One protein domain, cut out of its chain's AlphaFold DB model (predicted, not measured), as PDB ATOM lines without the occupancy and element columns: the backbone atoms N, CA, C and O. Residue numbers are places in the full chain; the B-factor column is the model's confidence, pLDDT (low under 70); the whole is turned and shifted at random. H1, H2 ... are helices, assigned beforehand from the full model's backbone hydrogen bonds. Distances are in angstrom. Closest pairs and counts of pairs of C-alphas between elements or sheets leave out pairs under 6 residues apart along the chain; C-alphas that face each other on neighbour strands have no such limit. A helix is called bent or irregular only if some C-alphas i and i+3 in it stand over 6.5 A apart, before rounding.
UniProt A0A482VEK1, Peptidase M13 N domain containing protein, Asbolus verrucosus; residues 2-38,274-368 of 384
ATOM      1  N   PHE A   2     -68.449   0.915 349.871       30.83
ATOM      2  CA  PHE A   2     -68.056   2.123 349.115       30.83
ATOM      3  C   PHE A   2     -66.539   2.360 348.942       30.83
ATOM      4  O   PHE A   2     -66.129   2.909 347.925       30.83
ATOM      5  N   SER A   3     -65.690   1.902 349.872       36.78
ATOM      6  CA  SER A   3     -64.228   2.063 349.759       36.78
ATOM      7  C   SER A   3     -63.577   1.152 348.709       36.78
ATOM      8  O   SER A   3     -62.540   1.510 348.161       36.78
ATOM      9  N   GLY A   4     -64.173  -0.014 348.421       43.47
ATOM     10  CA  GLY A   4     -63.652  -0.967 347.431       43.47
ATOM     11  C   GLY A   4     -63.963  -0.548 345.993       43.47
ATOM     12  O   GLY A   4     -63.099  -0.624 345.128       43.47
ATOM     13  N   VAL A   5     -65.170  -0.017 345.765       43.62
ATOM     14  CA  VAL A   5     -65.603   0.506 344.457       43.62
ATOM     15  C   VAL A   5     -64.752   1.707 344.035       43.62
ATOM     16  O   VAL A   5     -64.367   1.814 342.874       43.62
ATOM     17  N   TYR A   6     -64.393   2.582 344.982       45.91
ATOM     18  CA  TYR A   6     -63.571   3.758 344.696       45.91
ATOM     19  C   TYR A   6     -62.196   3.401 344.107       45.91
ATOM     20  O   TYR A   6     -61.849   3.908 343.045       45.91
ATOM     21  N   GLY A   7     -61.439   2.494 344.741       49.22
ATOM     22  CA  GLY A   7     -60.075   2.154 344.302       49.22
ATOM     23  C   GLY A   7     -60.001   1.439 342.944       49.22
ATOM     24  O   GLY A   7     -59.042   1.627 342.191       49.22
ATOM     25  N   ILE A   8     -61.030   0.658 342.608       48.88
ATOM     26  CA  ILE A   8     -61.116  -0.086 341.342       48.88
ATOM     27  C   ILE A   8     -61.471   0.853 340.182       48.88
ATOM     28  O   ILE A   8     -60.868   0.776 339.113       48.88
ATOM     29  N   VAL A   9     -62.412   1.778 340.395       45.97
ATOM     30  CA  VAL A   9     -62.902   2.670 339.333       45.97
ATOM     31  C   VAL A   9     -61.986   3.888 339.140       45.97
ATOM     32  O   VAL A   9     -61.774   4.314 338.004       45.97
ATOM     33  N   SER A  10     -61.375   4.434 340.203       45.66
ATOM     34  CA  SER A  10     -60.560   5.661 340.115       45.66
ATOM     35  C   SER A  10     -59.252   5.480 339.337       45.66
ATOM     36  O   SER A  10     -58.705   6.443 338.804       45.66
ATOM     37  N   SER A  11     -58.736   4.252 339.252       44.25
ATOM     38  CA  SER A  11     -57.490   3.930 338.542       44.25
ATOM     39  C   SER A  11     -57.671   3.783 337.022       44.25
ATOM     40  O   SER A  11     -56.697   3.897 336.281       44.25
ATOM     41  N   ASN A  12     -58.908   3.612 336.537       45.41
ATOM     42  CA  ASN A  12     -59.257   3.534 335.107       45.41
ATOM     43  C   ASN A  12     -59.584   4.902 334.474       45.41
ATOM     44  O   ASN A  12     -59.895   4.990 333.286       45.41
ATOM     45  N   TYR A  13     -59.526   5.980 335.263       44.41
ATOM     46  CA  TYR A  13     -60.077   7.289 334.904       44.41
ATOM     47  C   TYR A  13     -59.266   8.063 333.842       44.41
ATOM     48  O   TYR A  13     -59.794   8.963 333.192       44.41
ATOM     49  N   ASN A  14     -58.007   7.694 333.580       41.44
ATOM     50  CA  ASN A  14     -57.154   8.440 332.652       41.44
ATOM     51  C   ASN A  14     -57.092   7.786 331.254       41.44
ATOM     52  O   ASN A  14     -56.281   6.894 331.019       41.44
ATOM     53  N   ASN A  15     -57.927   8.313 330.338       37.00
ATOM     54  CA  ASN A  15     -57.831   8.333 328.855       37.00
ATOM     55  C   ASN A  15     -58.895   7.621 327.982       37.00
ATOM     56  O   ASN A  15     -58.811   7.767 326.764       37.00
ATOM     57  N   TYR A  16     -59.932   6.941 328.502       44.22
ATOM     58  CA  TYR A  16     -60.860   6.179 327.619       44.22
ATOM     59  C   TYR A  16     -62.350   6.147 328.013       44.22
ATOM     60  O   TYR A  16     -63.052   5.198 327.656       44.22
ATOM     61  N   ALA A  17     -62.861   7.177 328.696       47.28
ATOM     62  CA  ALA A  17     -64.175   7.153 329.358       47.28
ATOM     63  C   ALA A  17     -65.377   6.684 328.493       47.28
ATOM     64  O   ALA A  17     -66.275   6.049 329.032       47.28
ATOM     65  N   ASN A  18     -65.377   6.898 327.166       51.59
ATOM     66  CA  ASN A  18     -66.451   6.406 326.279       51.59
ATOM     67  C   ASN A  18     -66.077   5.176 325.432       51.59
ATOM     68  O   ASN A  18     -66.895   4.270 325.277       51.59
ATOM     69  N   CYS A  19     -64.859   5.093 324.887       53.97
ATOM     70  CA  CYS A  19     -64.491   3.982 323.998       53.97
ATOM     71  C   CYS A  19     -64.321   2.650 324.747       53.97
ATOM     72  O   CYS A  19     -64.598   1.593 324.179       53.97
ATOM     73  N   GLY A  20     -63.866   2.685 326.007       64.06
ATOM     74  CA  GLY A  20     -63.692   1.482 326.829       64.06
ATOM     75  C   GLY A  20     -65.030   0.850 327.209       64.06
ATOM     76  O   GLY A  20     -65.231  -0.344 326.988       64.06
ATOM     77  N   VAL A  21     -65.967   1.679 327.681       73.31
ATOM     78  CA  VAL A  21     -67.328   1.268 328.052       73.31
ATOM     79  C   VAL A  21     -68.061   0.638 326.871       73.31
ATOM     80  O   VAL A  21     -68.604  -0.448 327.017       73.31
ATOM     81  N   GLN A  22     -68.025   1.258 325.689       76.62
ATOM     82  CA  GLN A  22     -68.723   0.747 324.501       76.62
ATOM     83  C   GLN A  22     -68.137  -0.563 323.954       76.62
ATOM     84  O   GLN A  22     -68.854  -1.343 323.320       76.62
ATOM     85  N   ARG A  23     -66.839  -0.810 324.183       80.12
ATOM     86  CA  ARG A  23     -66.137  -2.011 323.714       80.12
ATOM     87  C   ARG A  23     -66.329  -3.183 324.668       80.12
ATOM     88  O   ARG A  23     -66.707  -4.262 324.224       80.12
ATOM     89  N   ASN A  24     -66.034  -2.997 325.952       82.62
ATOM     90  CA  ASN A  24     -66.137  -4.045 326.962       82.62
ATOM     91  C   ASN A  24     -66.251  -3.413 328.356       82.62
ATOM     92  O   ASN A  24     -65.243  -3.065 328.977       82.62
ATOM     93  N   PHE A  25     -67.487  -3.286 328.848       88.31
ATOM     94  CA  PHE A  25     -67.749  -2.696 330.160       88.31
ATOM     95  C   PHE A  25     -67.129  -3.501 331.310       88.31
ATOM     96  O   PHE A  25     -66.605  -2.907 332.247       88.31
ATOM     97  N   TYR A  26     -67.115  -4.836 331.223       87.00
ATOM     98  CA  TYR A  26     -66.505  -5.675 332.257       87.00
ATOM     99  C   TYR A  26     -65.011  -5.374 332.402       87.00
ATOM    100  O   TYR A  26     -64.534  -5.122 333.501       87.00
ATOM    101  N   ASN A  27     -64.275  -5.306 331.291       84.81
ATOM    102  CA  ASN A  27     -62.856  -4.956 331.330       84.81
ATOM    103  C   ASN A  27     -62.627  -3.504 331.779       84.81
ATOM    104  O   ASN A  27     -61.657  -3.227 332.477       84.81
ATOM    105  N   PHE A  28     -63.521  -2.583 331.409       86.38
ATOM    106  CA  PHE A  28     -63.455  -1.195 331.867       86.38
ATOM    107  C   PHE A  28     -63.574  -1.076 333.393       86.38
ATOM    108  O   PHE A  28     -62.856  -0.282 333.993       86.38
ATOM    109  N   VAL A  29     -64.444  -1.864 334.026       86.75
ATOM    110  CA  VAL A  29     -64.621  -1.830 335.485       86.75
ATOM    111  C   VAL A  29     -63.587  -2.703 336.200       86.75
ATOM    112  O   VAL A  29     -62.988  -2.265 337.173       86.75
ATOM    113  N   CYS A  30     -63.322  -3.911 335.705       85.38
ATOM    114  CA  CYS A  30     -62.555  -4.931 336.421       85.38
ATOM    115  C   CYS A  30     -61.088  -5.054 335.994       85.38
ATOM    116  O   CYS A  30     -60.338  -5.775 336.645       85.38
ATOM    117  N   GLY A  31     -60.644  -4.379 334.928       82.88
ATOM    118  CA  GLY A  31     -59.301  -4.559 334.352       82.88
ATOM    119  C   GLY A  31     -58.156  -4.367 335.353       82.88
ATOM    120  O   GLY A  31     -57.204  -5.148 335.382       82.88
ATOM    121  N   ASN A  32     -58.287  -3.383 336.244       79.69
ATOM    122  CA  ASN A  32     -57.290  -3.134 337.287       79.69
ATOM    123  C   ASN A  32     -57.400  -4.123 338.449       79.69
ATOM    124  O   ASN A  32     -56.381  -4.533 338.988       79.69
ATOM    125  N   PHE A  33     -58.616  -4.559 338.796       79.56
ATOM    126  CA  PHE A  33     -58.813  -5.611 339.796       79.56
ATOM    127  C   PHE A  33     -58.152  -6.923 339.350       79.56
ATOM    128  O   PHE A  33     -57.434  -7.546 340.120       79.56
ATOM    129  N   MET A  34     -58.334  -7.299 338.082       77.38
ATOM    130  CA  MET A  34     -57.756  -8.518 337.505       77.38
ATOM    131  C   MET A  34     -56.232  -8.463 337.341       77.38
ATOM    132  O   MET A  34     -55.604  -9.512 337.246       77.38
ATOM    133  N   SER A  35     -55.641  -7.266 337.263       73.50
ATOM    134  CA  SER A  35     -54.187  -7.092 337.120       73.50
ATOM    135  C   SER A  35     -53.461  -6.854 338.448       73.50
ATOM    136  O   SER A  35     -52.230  -6.871 338.473       73.50
ATOM    137  N   ASP A  36     -54.190  -6.668 339.553       69.00
ATOM    138  CA  ASP A  36     -53.602  -6.520 340.884       69.00
ATOM    139  C   ASP A  36     -53.452  -7.880 341.585       69.00
ATOM    140  O   ASP A  36     -54.323  -8.342 342.325       69.00
ATOM    141  N   ASP A  37     -52.277  -8.482 341.394       58.22
ATOM    142  CA  ASP A  37     -51.821  -9.735 342.025       58.22
ATOM    143  C   ASP A  37     -51.747  -9.653 343.571       58.22
ATOM    144  O   ASP A  37     -51.537 -10.638 344.271       58.22
ATOM    145  N   ARG A  38     -51.937  -8.456 344.147       55.38
ATOM    146  CA  ARG A  38     -51.883  -8.212 345.599       55.38
ATOM    147  C   ARG A  38     -53.216  -8.382 346.314       55.38
ATOM    148  O   ARG A  38     -53.239  -8.328 347.543       55.38
ATOM    149  N   HIS A 274     -68.024 -25.800 325.189       37.81
ATOM    150  CA  HIS A 274     -69.339 -25.495 324.668       37.81
ATOM    151  C   HIS A 274     -70.269 -25.312 325.864       37.81
ATOM    152  O   HIS A 274     -70.989 -26.210 326.283       37.81
ATOM    153  N   MET A 275     -70.216 -24.107 326.436       45.03
ATOM    154  CA  MET A 275     -71.136 -23.645 327.470       45.03
ATOM    155  C   MET A 275     -72.574 -23.965 327.042       45.03
ATOM    156  O   MET A 275     -73.081 -23.382 326.081       45.03
ATOM    157  N   ASN A 276     -73.212 -24.925 327.713       46.97
ATOM    158  CA  ASN A 276     -74.551 -25.357 327.345       46.97
ATOM    159  C   ASN A 276     -75.542 -24.214 327.631       46.97
ATOM    160  O   ASN A 276     -75.825 -23.864 328.781       46.97
ATOM    161  N   CYS A 277     -76.048 -23.596 326.560       44.16
ATOM    162  CA  CYS A 277     -76.951 -22.448 326.619       44.16
ATOM    163  C   CYS A 277     -78.255 -22.735 327.383       44.16
ATOM    164  O   CYS A 277     -78.871 -21.786 327.862       44.16
ATOM    165  N   PHE A 278     -78.676 -24.000 327.524       49.19
ATOM    166  CA  PHE A 278     -79.880 -24.355 328.283       49.19
ATOM    167  C   PHE A 278     -79.689 -24.216 329.800       49.19
ATOM    168  O   PHE A 278     -80.571 -23.679 330.466       49.19
ATOM    169  N   HIS A 279     -78.528 -24.600 330.345       51.38
ATOM    170  CA  HIS A 279     -78.279 -24.555 331.797       51.38
ATOM    171  C   HIS A 279     -78.103 -23.127 332.322       51.38
ATOM    172  O   HIS A 279     -78.485 -22.813 333.444       51.38
ATOM    173  N   THR A 280     -77.573 -22.230 331.492       56.78
ATOM    174  CA  THR A 280     -77.328 -20.830 331.878       56.78
ATOM    175  C   THR A 280     -78.458 -19.881 331.470       56.78
ATOM    176  O   THR A 280     -78.405 -18.688 331.772       56.78
ATOM    177  N   LEU A 281     -79.504 -20.384 330.801       63.69
ATOM    178  CA  LEU A 281     -80.635 -19.573 330.349       63.69
ATOM    179  C   LEU A 281     -81.330 -18.880 331.524       63.69
ATOM    180  O   LEU A 281     -81.507 -17.665 331.493       63.69
ATOM    181  N   LEU A 282     -81.680 -19.635 332.569       68.38
ATOM    182  CA  LEU A 282     -82.374 -19.092 333.741       68.38
ATOM    183  C   LEU A 282     -81.525 -18.052 334.480       68.38
ATOM    184  O   LEU A 282     -82.054 -17.027 334.903       68.38
ATOM    185  N   GLU A 283     -80.215 -18.275 334.583       72.94
ATOM    186  CA  GLU A 283     -79.280 -17.326 335.196       72.94
ATOM    187  C   GLU A 283     -79.190 -16.023 334.389       72.94
ATOM    188  O   GLU A 283     -79.328 -14.937 334.946       72.94
ATOM    189  N   ASN A 284     -79.065 -16.120 333.063       71.81
ATOM    190  CA  ASN A 284     -79.034 -14.956 332.177       71.81
ATOM    191  C   ASN A 284     -80.346 -14.165 332.202       71.81
ATOM    192  O   ASN A 284     -80.330 -12.931 332.191       71.81
ATOM    193  N   MET A 285     -81.485 -14.866 332.238       75.88
ATOM    194  CA  MET A 285     -82.800 -14.242 332.390       75.88
ATOM    195  C   MET A 285     -82.893 -13.516 333.734       75.88
ATOM    196  O   MET A 285     -83.302 -12.357 333.773       75.88
ATOM    197  N   ALA A 286     -82.468 -14.165 334.821       83.56
ATOM    198  CA  ALA A 286     -82.474 -13.580 336.154       83.56
ATOM    199  C   ALA A 286     -81.573 -12.338 336.245       83.56
ATOM    200  O   ALA A 286     -82.006 -11.323 336.786       83.56
ATOM    201  N   ASP A 287     -80.370 -12.372 335.667       84.81
ATOM    202  CA  ASP A 287     -79.465 -11.220 335.636       84.81
ATOM    203  C   ASP A 287     -80.052 -10.047 334.856       84.81
ATOM    204  O   ASP A 287     -80.027  -8.909 335.329       84.81
ATOM    205  N   TYR A 288     -80.594 -10.314 333.663       86.00
ATOM    206  CA  TYR A 288     -81.202  -9.287 332.826       86.00
ATOM    207  C   TYR A 288     -82.425  -8.661 333.501       86.00
ATOM    208  O   TYR A 288     -82.512  -7.435 333.627       86.00
ATOM    209  N   THR A 289     -83.377  -9.479 333.942       87.12
ATOM    210  CA  THR A 289     -84.607  -8.985 334.567       87.12
ATOM    211  C   THR A 289     -84.294  -8.310 335.899       87.12
ATOM    212  O   THR A 289     -84.777  -7.208 336.162       87.12
ATOM    213  N   GLY A 290     -83.425  -8.918 336.707       90.88
ATOM    214  CA  GLY A 290     -83.019  -8.409 338.010       90.88
ATOM    215  C   GLY A 290     -82.369  -7.032 337.932       90.88
ATOM    216  O   GLY A 290     -82.756  -6.140 338.690       90.88
ATOM    217  N   ILE A 291     -81.431  -6.810 336.999       91.06
ATOM    218  CA  ILE A 291     -80.743  -5.516 336.911       91.06
ATOM    219  C   ILE A 291     -81.649  -4.398 336.395       91.06
ATOM    220  O   ILE A 291     -81.593  -3.285 336.917       91.06
ATOM    221  N   ASN A 292     -82.515  -4.676 335.414       91.94
ATOM    222  CA  ASN A 292     -83.434  -3.666 334.889       91.94
ATOM    223  C   ASN A 292     -84.499  -3.290 335.928       91.94
ATOM    224  O   ASN A 292     -84.729  -2.103 336.147       91.94
ATOM    225  N   LEU A 293     -85.071  -4.272 336.634       93.62
ATOM    226  CA  LEU A 293     -86.022  -4.009 337.717       93.62
ATOM    227  C   LEU A 293     -85.364  -3.239 338.872       93.62
ATOM    228  O   LEU A 293     -85.931  -2.277 339.389       93.62
ATOM    229  N   SER A 294     -84.137  -3.617 339.244       94.12
ATOM    230  CA  SER A 294     -83.362  -2.904 340.269       94.12
ATOM    231  C   SER A 294     -83.063  -1.464 339.856       94.12
ATOM    232  O   SER A 294     -83.128  -0.561 340.688       94.12
ATOM    233  N   TYR A 295     -82.764  -1.231 338.575       94.69
ATOM    234  CA  TYR A 295     -82.539   0.110 338.047       94.69
ATOM    235  C   TYR A 295     -83.814   0.954 338.101       94.69
ATOM    236  O   TYR A 295     -83.763   2.098 338.539       94.69
ATOM    237  N   GLU A 296     -84.968   0.407 337.716       94.56
ATOM    238  CA  GLU A 296     -86.251   1.114 337.805       94.56
ATOM    239  C   GLU A 296     -86.601   1.494 339.248       94.56
ATOM    240  O   GLU A 296     -86.944   2.650 339.516       94.56
ATOM    241  N   ALA A 297     -86.429   0.561 340.188       95.19
ATOM    242  CA  ALA A 297     -86.599   0.827 341.613       95.19
ATOM    243  C   ALA A 297     -85.631   1.918 342.106       95.19
ATOM    244  O   ALA A 297     -86.030   2.831 342.831       95.19
ATOM    245  N   TYR A 298     -84.372   1.880 341.662       93.62
ATOM    246  CA  TYR A 298     -83.386   2.912 341.972       93.62
ATOM    247  C   TYR A 298     -83.761   4.280 341.383       93.62
ATOM    248  O   TYR A 298     -83.635   5.291 342.067       93.62
ATOM    249  N   GLN A 299     -84.284   4.339 340.153       93.75
ATOM    250  CA  GLN A 299     -84.775   5.585 339.554       93.75
ATOM    251  C   GLN A 299     -85.955   6.167 340.336       93.75
ATOM    252  O   GLN A 299     -86.054   7.389 340.477       93.75
ATOM    253  N   GLN A 300     -86.860   5.324 340.840       93.62
ATOM    254  CA  GLN A 300     -87.932   5.776 341.723       93.62
ATOM    255  C   GLN A 300     -87.363   6.343 343.027       93.62
ATOM    256  O   GLN A 300     -87.692   7.470 343.397       93.62
ATOM    257  N   TRP A 301     -86.450   5.612 343.668       92.75
ATOM    258  CA  TRP A 301     -85.788   6.063 344.887       92.75
ATOM    259  C   TRP A 301     -85.054   7.399 344.689       92.75
ATOM    260  O   TRP A 301     -85.217   8.306 345.502       92.75
ATOM    261  N   LEU A 302     -84.321   7.577 343.581       91.12
ATOM    262  CA  LEU A 302     -83.644   8.837 343.255       91.12
ATOM    263  C   LEU A 302     -84.630  10.008 343.169       91.12
ATOM    264  O   LEU A 302     -84.364  11.079 343.710       91.12
ATOM    265  N   LYS A 303     -85.790   9.816 342.528       90.31
ATOM    266  CA  LYS A 303     -86.830  10.857 342.435       90.31
ATOM    267  C   LYS A 303     -87.368  11.255 343.807       90.31
ATOM    268  O   LYS A 303     -87.608  12.435 344.045       90.31
ATOM    269  N   GLU A 304     -87.548  10.286 344.698       91.69
ATOM    270  CA  GLU A 304     -88.069  10.504 346.051       91.69
ATOM    271  C   GLU A 304     -87.028  11.131 346.996       91.69
ATOM    272  O   GLU A 304     -87.398  11.813 347.950       91.69
ATOM    273  N   ASN A 305     -85.732  10.955 346.717       87.62
ATOM    274  CA  ASN A 305     -84.630  11.336 347.610       87.62
ATOM    275  C   ASN A 305     -83.791  12.522 347.098       87.62
ATOM    276  O   ASN A 305     -82.635  12.683 347.484       87.62
ATOM    277  N   GLY A 306     -84.375  13.392 346.269       81.81
ATOM    278  CA  GLY A 306     -83.751  14.662 345.868       81.81
ATOM    279  C   GLY A 306     -82.887  14.606 344.604       81.81
ATOM    280  O   GLY A 306     -82.213  15.585 344.292       81.81
ATOM    281  N   GLY A 307     -82.948  13.515 343.840       80.88
ATOM    282  CA  GLY A 307     -82.266  13.375 342.557       80.88
ATOM    283  C   GLY A 307     -80.811  12.948 342.707       80.88
ATOM    284  O   GLY A 307     -80.531  11.909 343.292       80.88
ATOM    285  N   GLU A 308     -79.894  13.713 342.114       76.25
ATOM    286  CA  GLU A 308     -78.470  13.372 342.039       76.25
ATOM    287  C   GLU A 308     -77.835  13.291 343.438       76.25
ATOM    288  O   GLU A 308     -77.790  14.266 344.190       76.25
ATOM    289  N   VAL A 309     -77.352  12.100 343.789       67.31
ATOM    290  CA  VAL A 309     -76.709  11.794 345.070       67.31
ATOM    291  C   VAL A 309     -75.201  11.992 344.948       67.31
ATOM    292  O   VAL A 309     -74.617  11.719 343.898       67.31
ATOM    293  N   LEU A 310     -74.579  12.439 346.047       60.31
ATOM    294  CA  LEU A 310     -73.129  12.571 346.230       60.31
ATOM    295  C   LEU A 310     -72.357  11.436 345.542       60.31
ATOM    296  O   LEU A 310     -72.485  10.263 345.902       60.31
ATOM    297  N   THR A 311     -71.532  11.808 344.568       64.44
ATOM    298  CA  THR A 311     -70.589  10.904 343.917       64.44
ATOM    299  C   THR A 311     -69.437  10.590 344.872       64.44
ATOM    300  O   THR A 311     -69.135  11.359 345.791       64.44
ATOM    301  N   LEU A 312     -68.794   9.431 344.703       66.38
ATOM    302  CA  LEU A 312     -67.605   9.121 345.498       66.38
ATOM    303  C   LEU A 312     -66.518  10.163 345.177       66.38
ATOM    304  O   LEU A 312     -66.272  10.408 343.994       66.38
ATOM    305  N   PRO A 313     -65.867  10.783 346.183       68.44
ATOM    306  CA  PRO A 313     -64.908  11.858 345.941       68.44
ATOM    307  C   PRO A 313     -63.807  11.407 344.983       68.44
ATOM    308  O   PRO A 313     -63.049  10.531 345.354       68.44
ATOM    309  N   GLY A 314     -63.706  11.992 343.784       68.88
ATOM    310  CA  GLY A 314     -62.729  11.589 342.759       68.88
ATOM    311  C   GLY A 314     -63.293  10.745 341.609       68.88
ATOM    312  O   GLY A 314     -62.536  10.376 340.715       68.88
ATOM    313  N   LEU A 315     -64.601  10.466 341.600       73.56
ATOM    314  CA  LEU A 315     -65.318   9.856 340.478       73.56
ATOM    315  C   LEU A 315     -66.346  10.840 339.906       73.56
ATOM    316  O   LEU A 315     -67.334  11.167 340.563       73.56
ATOM    317  N   ASP A 316     -66.122  11.292 338.673       81.69
ATOM    318  CA  ASP A 316     -67.011  12.218 337.957       81.69
ATOM    319  C   ASP A 316     -68.041  11.449 337.107       81.69
ATOM    320  O   ASP A 316     -68.021  11.469 335.877       81.69
ATOM    321  N   PHE A 317     -68.901  10.678 337.778       84.75
ATOM    322  CA  PHE A 317     -69.974   9.894 337.160       84.75
ATOM    323  C   PHE A 317     -71.323  10.298 337.735       84.75
ATOM    324  O   PHE A 317     -71.436  10.521 338.938       84.75
ATOM    325  N   SER A 318     -72.368  10.313 336.907       87.56
ATOM    326  CA  SER A 318     -73.723  10.577 337.401       87.56
ATOM    327  C   SER A 318     -74.204   9.481 338.353       87.56
ATOM    328  O   SER A 318     -73.718   8.345 338.315       87.56
ATOM    329  N   SER A 319     -75.229   9.768 339.159       88.25
ATOM    330  CA  SER A 319     -75.855   8.750 340.023       88.25
ATOM    331  C   SER A 319     -76.313   7.503 339.250       88.25
ATOM    332  O   SER A 319     -76.264   6.393 339.783       88.25
ATOM    333  N   ASN A 320     -76.715   7.664 337.986       90.38
ATOM    334  CA  ASN A 320     -77.103   6.559 337.111       90.38
ATOM    335  C   ASN A 320     -75.897   5.737 336.652       90.38
ATOM    336  O   ASN A 320     -75.927   4.512 336.692       90.38
ATOM    337  N   GLN A 321     -74.809   6.394 336.249       90.00
ATOM    338  CA  GLN A 321     -73.578   5.701 335.873       90.00
ATOM    339  C   GLN A 321     -72.981   4.958 337.077       90.00
ATOM    340  O   GLN A 321     -72.550   3.813 336.943       90.00
ATOM    341  N   MET A 322     -73.044   5.559 338.268       87.94
ATOM    342  CA  MET A 322     -72.599   4.940 339.517       87.94
ATOM    343  C   MET A 322     -73.368   3.664 339.872       87.94
ATOM    344  O   MET A 322     -72.761   2.740 340.410       87.94
ATOM    345  N   PHE A 323     -74.658   3.567 339.536       91.19
ATOM    346  CA  PHE A 323     -75.428   2.331 339.714       91.19
ATOM    347  C   PHE A 323     -74.802   1.164 338.934       91.19
ATOM    348  O   PHE A 323     -74.482   0.121 339.507       91.19
ATOM    349  N   TRP A 324     -74.554   1.365 337.638       92.12
ATOM    350  CA  TRP A 324     -73.979   0.338 336.767       92.12
ATOM    351  C   TRP A 324     -72.534  -0.001 337.137       92.12
ATOM    352  O   TRP A 324     -72.150  -1.169 337.102       92.12
ATOM    353  N   LEU A 325     -71.737   1.003 337.520       89.19
ATOM    354  CA  LEU A 325     -70.368   0.808 338.006       89.19
ATOM    355  C   LEU A 325     -70.345  -0.001 339.302       89.19
ATOM    356  O   LEU A 325     -69.523  -0.905 339.444       89.19
ATOM    357  N   GLY A 326     -71.262   0.292 340.226       87.75
ATOM    358  CA  GLY A 326     -71.427  -0.446 341.473       87.75
ATOM    359  C   GLY A 326     -71.737  -1.919 341.224       87.75
ATOM    360  O   GLY A 326     -71.023  -2.780 341.734       87.75
ATOM    361  N   TYR A 327     -72.737  -2.212 340.387       88.56
ATOM    362  CA  TYR A 327     -73.079  -3.595 340.040       88.56
ATOM    363  C   TYR A 327     -71.941  -4.304 339.296       88.56
ATOM    364  O   TYR A 327     -71.549  -5.407 339.668       88.56
ATOM    365  N   GLY A 328     -71.359  -3.654 338.282       88.94
ATOM    366  CA  GLY A 328     -70.240  -4.207 337.518       88.94
ATOM    367  C   GLY A 328     -69.034  -4.542 338.394       88.94
ATOM    368  O   GLY A 328     -68.415  -5.585 338.207       88.94
ATOM    369  N   SER A 329     -68.750  -3.705 339.397       85.31
ATOM    370  CA  SER A 329     -67.638  -3.924 340.328       85.31
ATOM    371  C   SER A 329     -67.852  -5.167 341.190       85.31
ATOM    372  O   SER A 329     -66.907  -5.906 341.445       85.31
ATOM    373  N   LEU A 330     -69.091  -5.432 341.623       84.69
ATOM    374  CA  LEU A 330     -69.416  -6.620 342.424       84.69
ATOM    375  C   LEU A 330     -69.176  -7.931 341.668       84.69
ATOM    376  O   LEU A 330     -68.895  -8.943 342.302       84.69
ATOM    377  N   MET A 331     -69.253  -7.895 340.337       84.00
ATOM    378  CA  MET A 331     -69.002  -9.046 339.470       84.00
ATOM    379  C   MET A 331     -67.527  -9.195 339.079       84.00
ATOM    380  O   MET A 331     -67.189 -10.133 338.362       84.00
ATOM    381  N   CYS A 332     -66.636  -8.304 339.529       85.19
ATOM    382  CA  CYS A 332     -65.214  -8.443 339.243       85.19
ATOM    383  C   CYS A 332     -64.644  -9.693 339.905       85.19
ATOM    384  O   CYS A 332     -64.708  -9.861 341.126       85.19
ATOM    385  N   HIS A 333     -64.045 -10.531 339.069       80.56
ATOM    386  CA  HIS A 333     -63.414 -11.770 339.473       80.56
ATOM    387  C   HIS A 333     -62.051 -11.910 338.793       80.56
ATOM    388  O   HIS A 333     -61.904 -11.530 337.626       80.56
ATOM    389  N   VAL A 334     -61.060 -12.451 339.506       76.81
ATOM    390  CA  VAL A 334     -59.766 -12.808 338.908       76.81
ATOM    391  C   VAL A 334     -59.974 -13.874 337.824       76.81
ATOM    392  O   VAL A 334     -60.894 -14.691 337.951       76.81
ATOM    393  N   PRO A 335     -59.164 -13.892 336.754       69.62
ATOM    394  CA  PRO A 335     -59.265 -14.924 335.731       69.62
ATOM    395  C   PRO A 335     -59.126 -16.317 336.354       69.62
ATOM    396  O   PRO A 335     -58.129 -16.623 337.003       69.62
ATOM    397  N   VAL A 336     -60.145 -17.154 336.172       60.84
ATOM    398  CA  VAL A 336     -60.146 -18.544 336.636       60.84
ATOM    399  C   VAL A 336     -59.561 -19.404 335.515       60.84
ATOM    400  O   VAL A 336     -59.933 -19.234 334.355       60.84
ATOM    401  N   THR A 337     -58.619 -20.299 335.825       56.94
ATOM    402  CA  THR A 337     -58.123 -21.285 334.852       56.94
ATOM    403  C   THR A 337     -59.238 -22.268 334.482       56.94
ATOM    404  O   THR A 337     -60.095 -22.569 335.312       56.94
ATOM    405  N   GLU A 338     -59.226 -22.798 333.255       44.62
ATOM    406  CA  GLU A 338     -60.269 -23.710 332.743       44.62
ATOM    407  C   GLU A 338     -60.551 -24.901 333.683       44.62
ATOM    408  O   GLU A 338     -61.705 -25.274 333.878       44.62
ATOM    409  N   LEU A 339     -59.520 -25.420 334.364       43.53
ATOM    410  CA  LEU A 339     -59.605 -26.522 335.338       43.53
ATOM    411  C   LEU A 339     -60.456 -26.221 336.583       43.53
ATOM    412  O   LEU A 339     -60.969 -27.147 337.202       43.53
ATOM    413  N   ASN A 340     -60.611 -24.952 336.965       46.47
ATOM    414  CA  ASN A 340     -61.458 -24.565 338.097       46.47
ATOM    415  C   ASN A 340     -62.901 -24.263 337.670       46.47
ATOM    416  O   ASN A 340     -63.756 -24.137 338.541       46.47
ATOM    417  N   TYR A 341     -63.183 -24.138 336.367       51.12
ATOM    418  CA  TYR A 341     -64.505 -23.754 335.867       51.12
ATOM    419  C   TYR A 341     -65.491 -24.925 335.800       51.12
ATOM    420  O   TYR A 341     -66.681 -24.712 336.001       51.12
ATOM    421  N   SER A 342     -65.014 -26.163 335.629       44.91
ATOM    422  CA  SER A 342     -65.862 -27.369 335.656       44.91
ATOM    423  C   SER A 342     -66.623 -27.564 336.975       44.91
ATOM    424  O   SER A 342     -67.604 -28.293 337.002       44.91
ATOM    425  N   ARG A 343     -66.215 -26.882 338.055       43.78
ATOM    426  CA  ARG A 343     -66.910 -26.877 339.355       43.78
ATOM    427  C   ARG A 343     -67.910 -25.729 339.537       43.78
ATOM    428  O   ARG A 343     -68.581 -25.675 340.565       43.78
ATOM    429  N   TYR A 344     -67.986 -24.780 338.601       48.62
ATOM    430  CA  TYR A 344     -68.917 -23.653 338.684       48.62
ATOM    431  C   TYR A 344     -70.167 -23.931 337.848       48.62
ATOM    432  O   TYR A 344     -70.132 -23.891 336.624       48.62
ATOM    433  N   ASN A 345     -71.310 -24.077 338.521       54.34
ATOM    434  CA  ASN A 345     -72.637 -24.158 337.891       54.34
ATOM    435  C   ASN A 345     -73.162 -22.788 337.399       54.34
ATOM    436  O   ASN A 345     -74.367 -22.594 337.265       54.34
ATOM    437  N   HIS A 346     -72.269 -21.819 337.176       65.31
ATOM    438  CA  HIS A 346     -72.592 -20.426 336.863       65.31
ATOM    439  C   HIS A 346     -71.838 -19.948 335.625       65.31
ATOM    440  O   HIS A 346     -70.671 -20.286 335.433       65.31
ATOM    441  N   MET A 347     -72.473 -19.096 334.818       67.50
ATOM    442  CA  MET A 347     -71.818 -18.426 333.695       67.50
ATOM    443  C   MET A 347     -70.694 -17.485 334.176       67.50
ATOM    444  O   MET A 347     -70.824 -16.817 335.205       67.50
ATOM    445  N   LEU A 348     -69.603 -17.367 333.400       74.50
ATOM    446  CA  LEU A 348     -68.511 -16.436 333.712       74.50
ATOM    447  C   LEU A 348     -69.045 -15.012 333.972       74.50
ATOM    448  O   LEU A 348     -69.833 -14.496 333.166       74.50
ATOM    449  N   PRO A 349     -68.555 -14.317 335.018       79.06
ATOM    450  CA  PRO A 349     -69.029 -12.979 335.376       79.06
ATOM    451  C   PRO A 349     -68.961 -11.957 334.231       79.06
ATOM    452  O   PRO A 349     -69.818 -11.078 334.115       79.06
ATOM    453  N   SER A 350     -67.975 -12.093 333.339       79.31
ATOM    454  CA  SER A 350     -67.832 -11.246 332.153       79.31
ATOM    455  C   SER A 350     -69.015 -11.378 331.190       79.31
ATOM    456  O   SER A 350     -69.539 -10.359 330.735       79.31
ATOM    457  N   TYR A 351     -69.476 -12.599 330.907       77.31
ATOM    458  CA  TYR A 351     -70.636 -12.834 330.048       77.31
ATOM    459  C   TYR A 351     -71.934 -12.390 330.715       77.31
ATOM    460  O   TYR A 351     -72.765 -11.780 330.044       77.31
ATOM    461  N   ARG A 352     -72.069 -12.592 332.029       81.69
ATOM    462  CA  ARG A 352     -73.230 -12.132 332.803       81.69
ATOM    463  C   ARG A 352     -73.381 -10.610 332.750       81.69
ATOM    464  O   ARG A 352     -74.458 -10.102 332.436       81.69
ATOM    465  N   ILE A 353     -72.289  -9.862 332.945       87.06
ATOM    466  CA  ILE A 353     -72.277  -8.394 332.822       87.06
ATOM    467  C   ILE A 353     -72.514  -7.947 331.382       87.06
ATOM    468  O   ILE A 353     -73.402  -7.136 331.124       87.06
ATOM    469  N   ILE A 354     -71.732  -8.461 330.430       83.75
ATOM    470  CA  ILE A 354     -71.830  -8.024 329.034       83.75
ATOM    471  C   ILE A 354     -73.221  -8.343 328.480       83.75
ATOM    472  O   ILE A 354     -73.838  -7.475 327.869       83.75
ATOM    473  N   GLY A 355     -73.727  -9.551 328.723       80.88
ATOM    474  CA  GLY A 355     -75.023 -10.040 328.259       80.88
ATOM    475  C   GLY A 355     -76.206  -9.258 328.821       80.88
ATOM    476  O   GLY A 355     -77.067  -8.823 328.054       80.88
ATOM    477  N   SER A 356     -76.241  -9.017 330.130       87.06
ATOM    478  CA  SER A 356     -77.335  -8.260 330.753       87.06
ATOM    479  C   SER A 356     -77.293  -6.773 330.376       87.06
ATOM    480  O   SER A 356     -78.314  -6.199 329.987       87.06
ATOM    481  N   PHE A 357     -76.113  -6.141 330.402       90.56
ATOM    482  CA  PHE A 357     -75.996  -4.691 330.217       90.56
ATOM    483  C   PHE A 357     -76.179  -4.290 328.753       90.56
ATOM    484  O   PHE A 357     -76.882  -3.317 328.475       90.56
ATOM    485  N   ARG A 358     -75.632  -5.061 327.799       87.25
ATOM    486  CA  ARG A 358     -75.808  -4.773 326.360       87.25
ATOM    487  C   ARG A 358     -77.277  -4.799 325.939       87.25
ATOM    488  O   ARG A 358     -77.673  -4.057 325.041       87.25
ATOM    489  N   ASN A 359     -78.094  -5.625 326.592       84.31
ATOM    490  CA  ASN A 359     -79.520  -5.753 326.302       84.31
ATOM    491  C   ASN A 359     -80.381  -4.731 327.061       84.31
ATOM    492  O   ASN A 359     -81.551  -4.547 326.727       84.31
ATOM    493  N   SER A 360     -79.827  -4.022 328.049       88.94
ATOM    494  CA  SER A 360     -80.540  -2.950 328.743       88.94
ATOM    495  C   SER A 360     -80.590  -1.677 327.889       88.94
ATOM    496  O   SER A 360     -79.595  -1.244 327.295       88.94
ATOM    497  N   PHE A 361     -81.763  -1.047 327.821       88.69
ATOM    498  CA  PHE A 361     -81.916   0.280 327.209       88.69
ATOM    499  C   PHE A 361     -81.389   1.383 328.130       88.69
ATOM    500  O   PHE A 361     -80.834   2.375 327.655       88.69
ATOM    501  N   TYR A 362     -81.523   1.187 329.442       92.88
ATOM    502  CA  TYR A 362     -81.070   2.120 330.466       92.88
ATOM    503  C   TYR A 362     -79.548   2.280 330.438       92.88
ATOM    504  O   TYR A 362     -79.055   3.402 330.335       92.88
ATOM    505  N   PHE A 363     -78.808   1.165 330.396       92.94
ATOM    506  CA  PHE A 363     -77.343   1.184 330.338       92.94
ATOM    507  C   PHE A 363     -76.813   1.963 329.124       92.94
ATOM    508  O   PHE A 363     -76.009   2.887 329.264       92.94
ATOM    509  N   GLY A 364     -77.300   1.625 327.921       89.81
ATOM    510  CA  GLY A 364     -76.872   2.282 326.682       89.81
ATOM    511  C   GLY A 364     -77.141   3.789 326.693       89.81
ATOM    512  O   GLY A 364     -76.321   4.566 326.203       89.81
ATOM    513  N   LYS A 365     -78.251   4.212 327.312       91.44
ATOM    514  CA  LYS A 365     -78.608   5.622 327.506       91.44
ATOM    515  C   LYS A 365     -77.676   6.327 328.498       91.44
ATOM    516  O   LYS A 365     -77.180   7.406 328.181       91.44
ATOM    517  N   ASP A 366     -77.426   5.736 329.664       92.38
ATOM    518  CA  ASP A 366     -76.651   6.363 330.746       92.38
ATOM    519  C   ASP A 366     -75.176   6.577 330.379       92.38
ATOM    520  O   ASP A 366     -74.577   7.594 330.737       92.38
ATOM    521  N   PHE A 367     -74.594   5.655 329.608       90.50
ATOM    522  CA  PHE A 367     -73.226   5.780 329.093       90.50
ATOM    523  C   PHE A 367     -73.145   6.356 327.680       90.50
ATOM    524  O   PHE A 367     -72.053   6.465 327.128       90.50
ATOM    525  N   LYS A 368     -74.286   6.735 327.086       89.56
ATOM    526  CA  LYS A 368     -74.365   7.279 325.721       89.56
ATOM    527  C   LYS A 368     -73.633   6.383 324.707       89.56
ATOM    528  O   LYS A 368     -72.857   6.863 323.883       89.56
TER     529      LYS A 368
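Overview. This is residues 2 to 38 and 274 to 368 of the 384 residues of the protein "Peptidase M13 N domain containing protein" of Asbolus verrucosus (UniProt A0A482VEK1). One long straight helix, H4, runs along one side of the domain, and shorter helices pile up over it: H7 crosses it, H8 and H5 lie near it, and H3, with H1 and H2, lies farther out beyond H5 and H7. Residues 337 to 344, with the small helix H6, stick out at one end. The printed part has 132 residues with eight named helices, H1 to H8 in chain order, and no named strand; the class is all helix, with the helices mostly crossed, at wide angles where they touch. It is compact, with a radius of gyration of the C-alphas of 15.6 A, and spans 47 by 33 by 25 A.

Arrangement. H4, residues 281 to 304, touches H7, residues 349 to 359, with residues 284 to 291 alone, at a steep tilt of 63 degrees; the closest C-alphas, of Tyr 288 and Ser 356, are 4.5 A apart. H5, residues 319 to 330, is close to H4 but not clearly touching, with the C-alphas of Tyr 295 and Phe 323 7.6 A apart. H8, residues 361 to 366, touches H7 only at the corner, and only just, with 3 pairs of C-alphas within 8 A, the closest those of Phe 357 and Phe 363 at 6.0 A. The hub is H3, residues 25 to 35, which touches four helices. It touches H7 at a shallow tilt of 18 degrees, opposite ways, closest at the C-alphas of Tyr 26 and Ser 350, 5.7 A apart. It touches H5 at a steep tilt of 47 degrees, closest at the C-alphas of Val 29 and Ser 329, 6.1 A apart. H1, residues 2 to 10, touches H3 about perpendicular at 83 degrees, the closest C-alphas being those of Val 9 and Val 29 at 6.2 A. H2, residues 19 to 23, only just touches H3, only at the corner, closest at the C-alphas of Gly 20 and Phe 28, 5.7 A apart. H6, residues 338 to 341, touches no helix. Each O i to N i+4 pair is within hydrogen-bond range in H2, H4 and H8, against 3 of 5 in H1, 5 of 7 in H3, 7 of 8 in H5 and 6 of 7 in H7; H6 is too short for such a pair.

Along the chain. H4 measures 34.7 A, from C-alpha 281 at (-80.635, -19.573, 330.349) to C-alpha 304 at (-88.069, 10.504, 346.051). H5 measures 16.8 A, H3 15.9 A, H7 15.6 A and H1 12.2 A. H3 is irregular: C-alphas 29 and 32 are 7.7 A apart. H8 ends with C-alpha 366 at (-76.651, 6.363, 330.746).

Size, cuts and confidence. The two C-alphas farthest apart, of Gly 306 and Leu 339, are 48.9 A apart. Residues 39 to 273 are not printed, and C-alphas 38 and 274 are 32.3 A apart across this cut. The link from H4 to H5, residues 305 to 318, is long. The mean pLDDT of the printed part is 73.0, and 50 residues are under 70, among them residues 2 to 20 and 335 to 347.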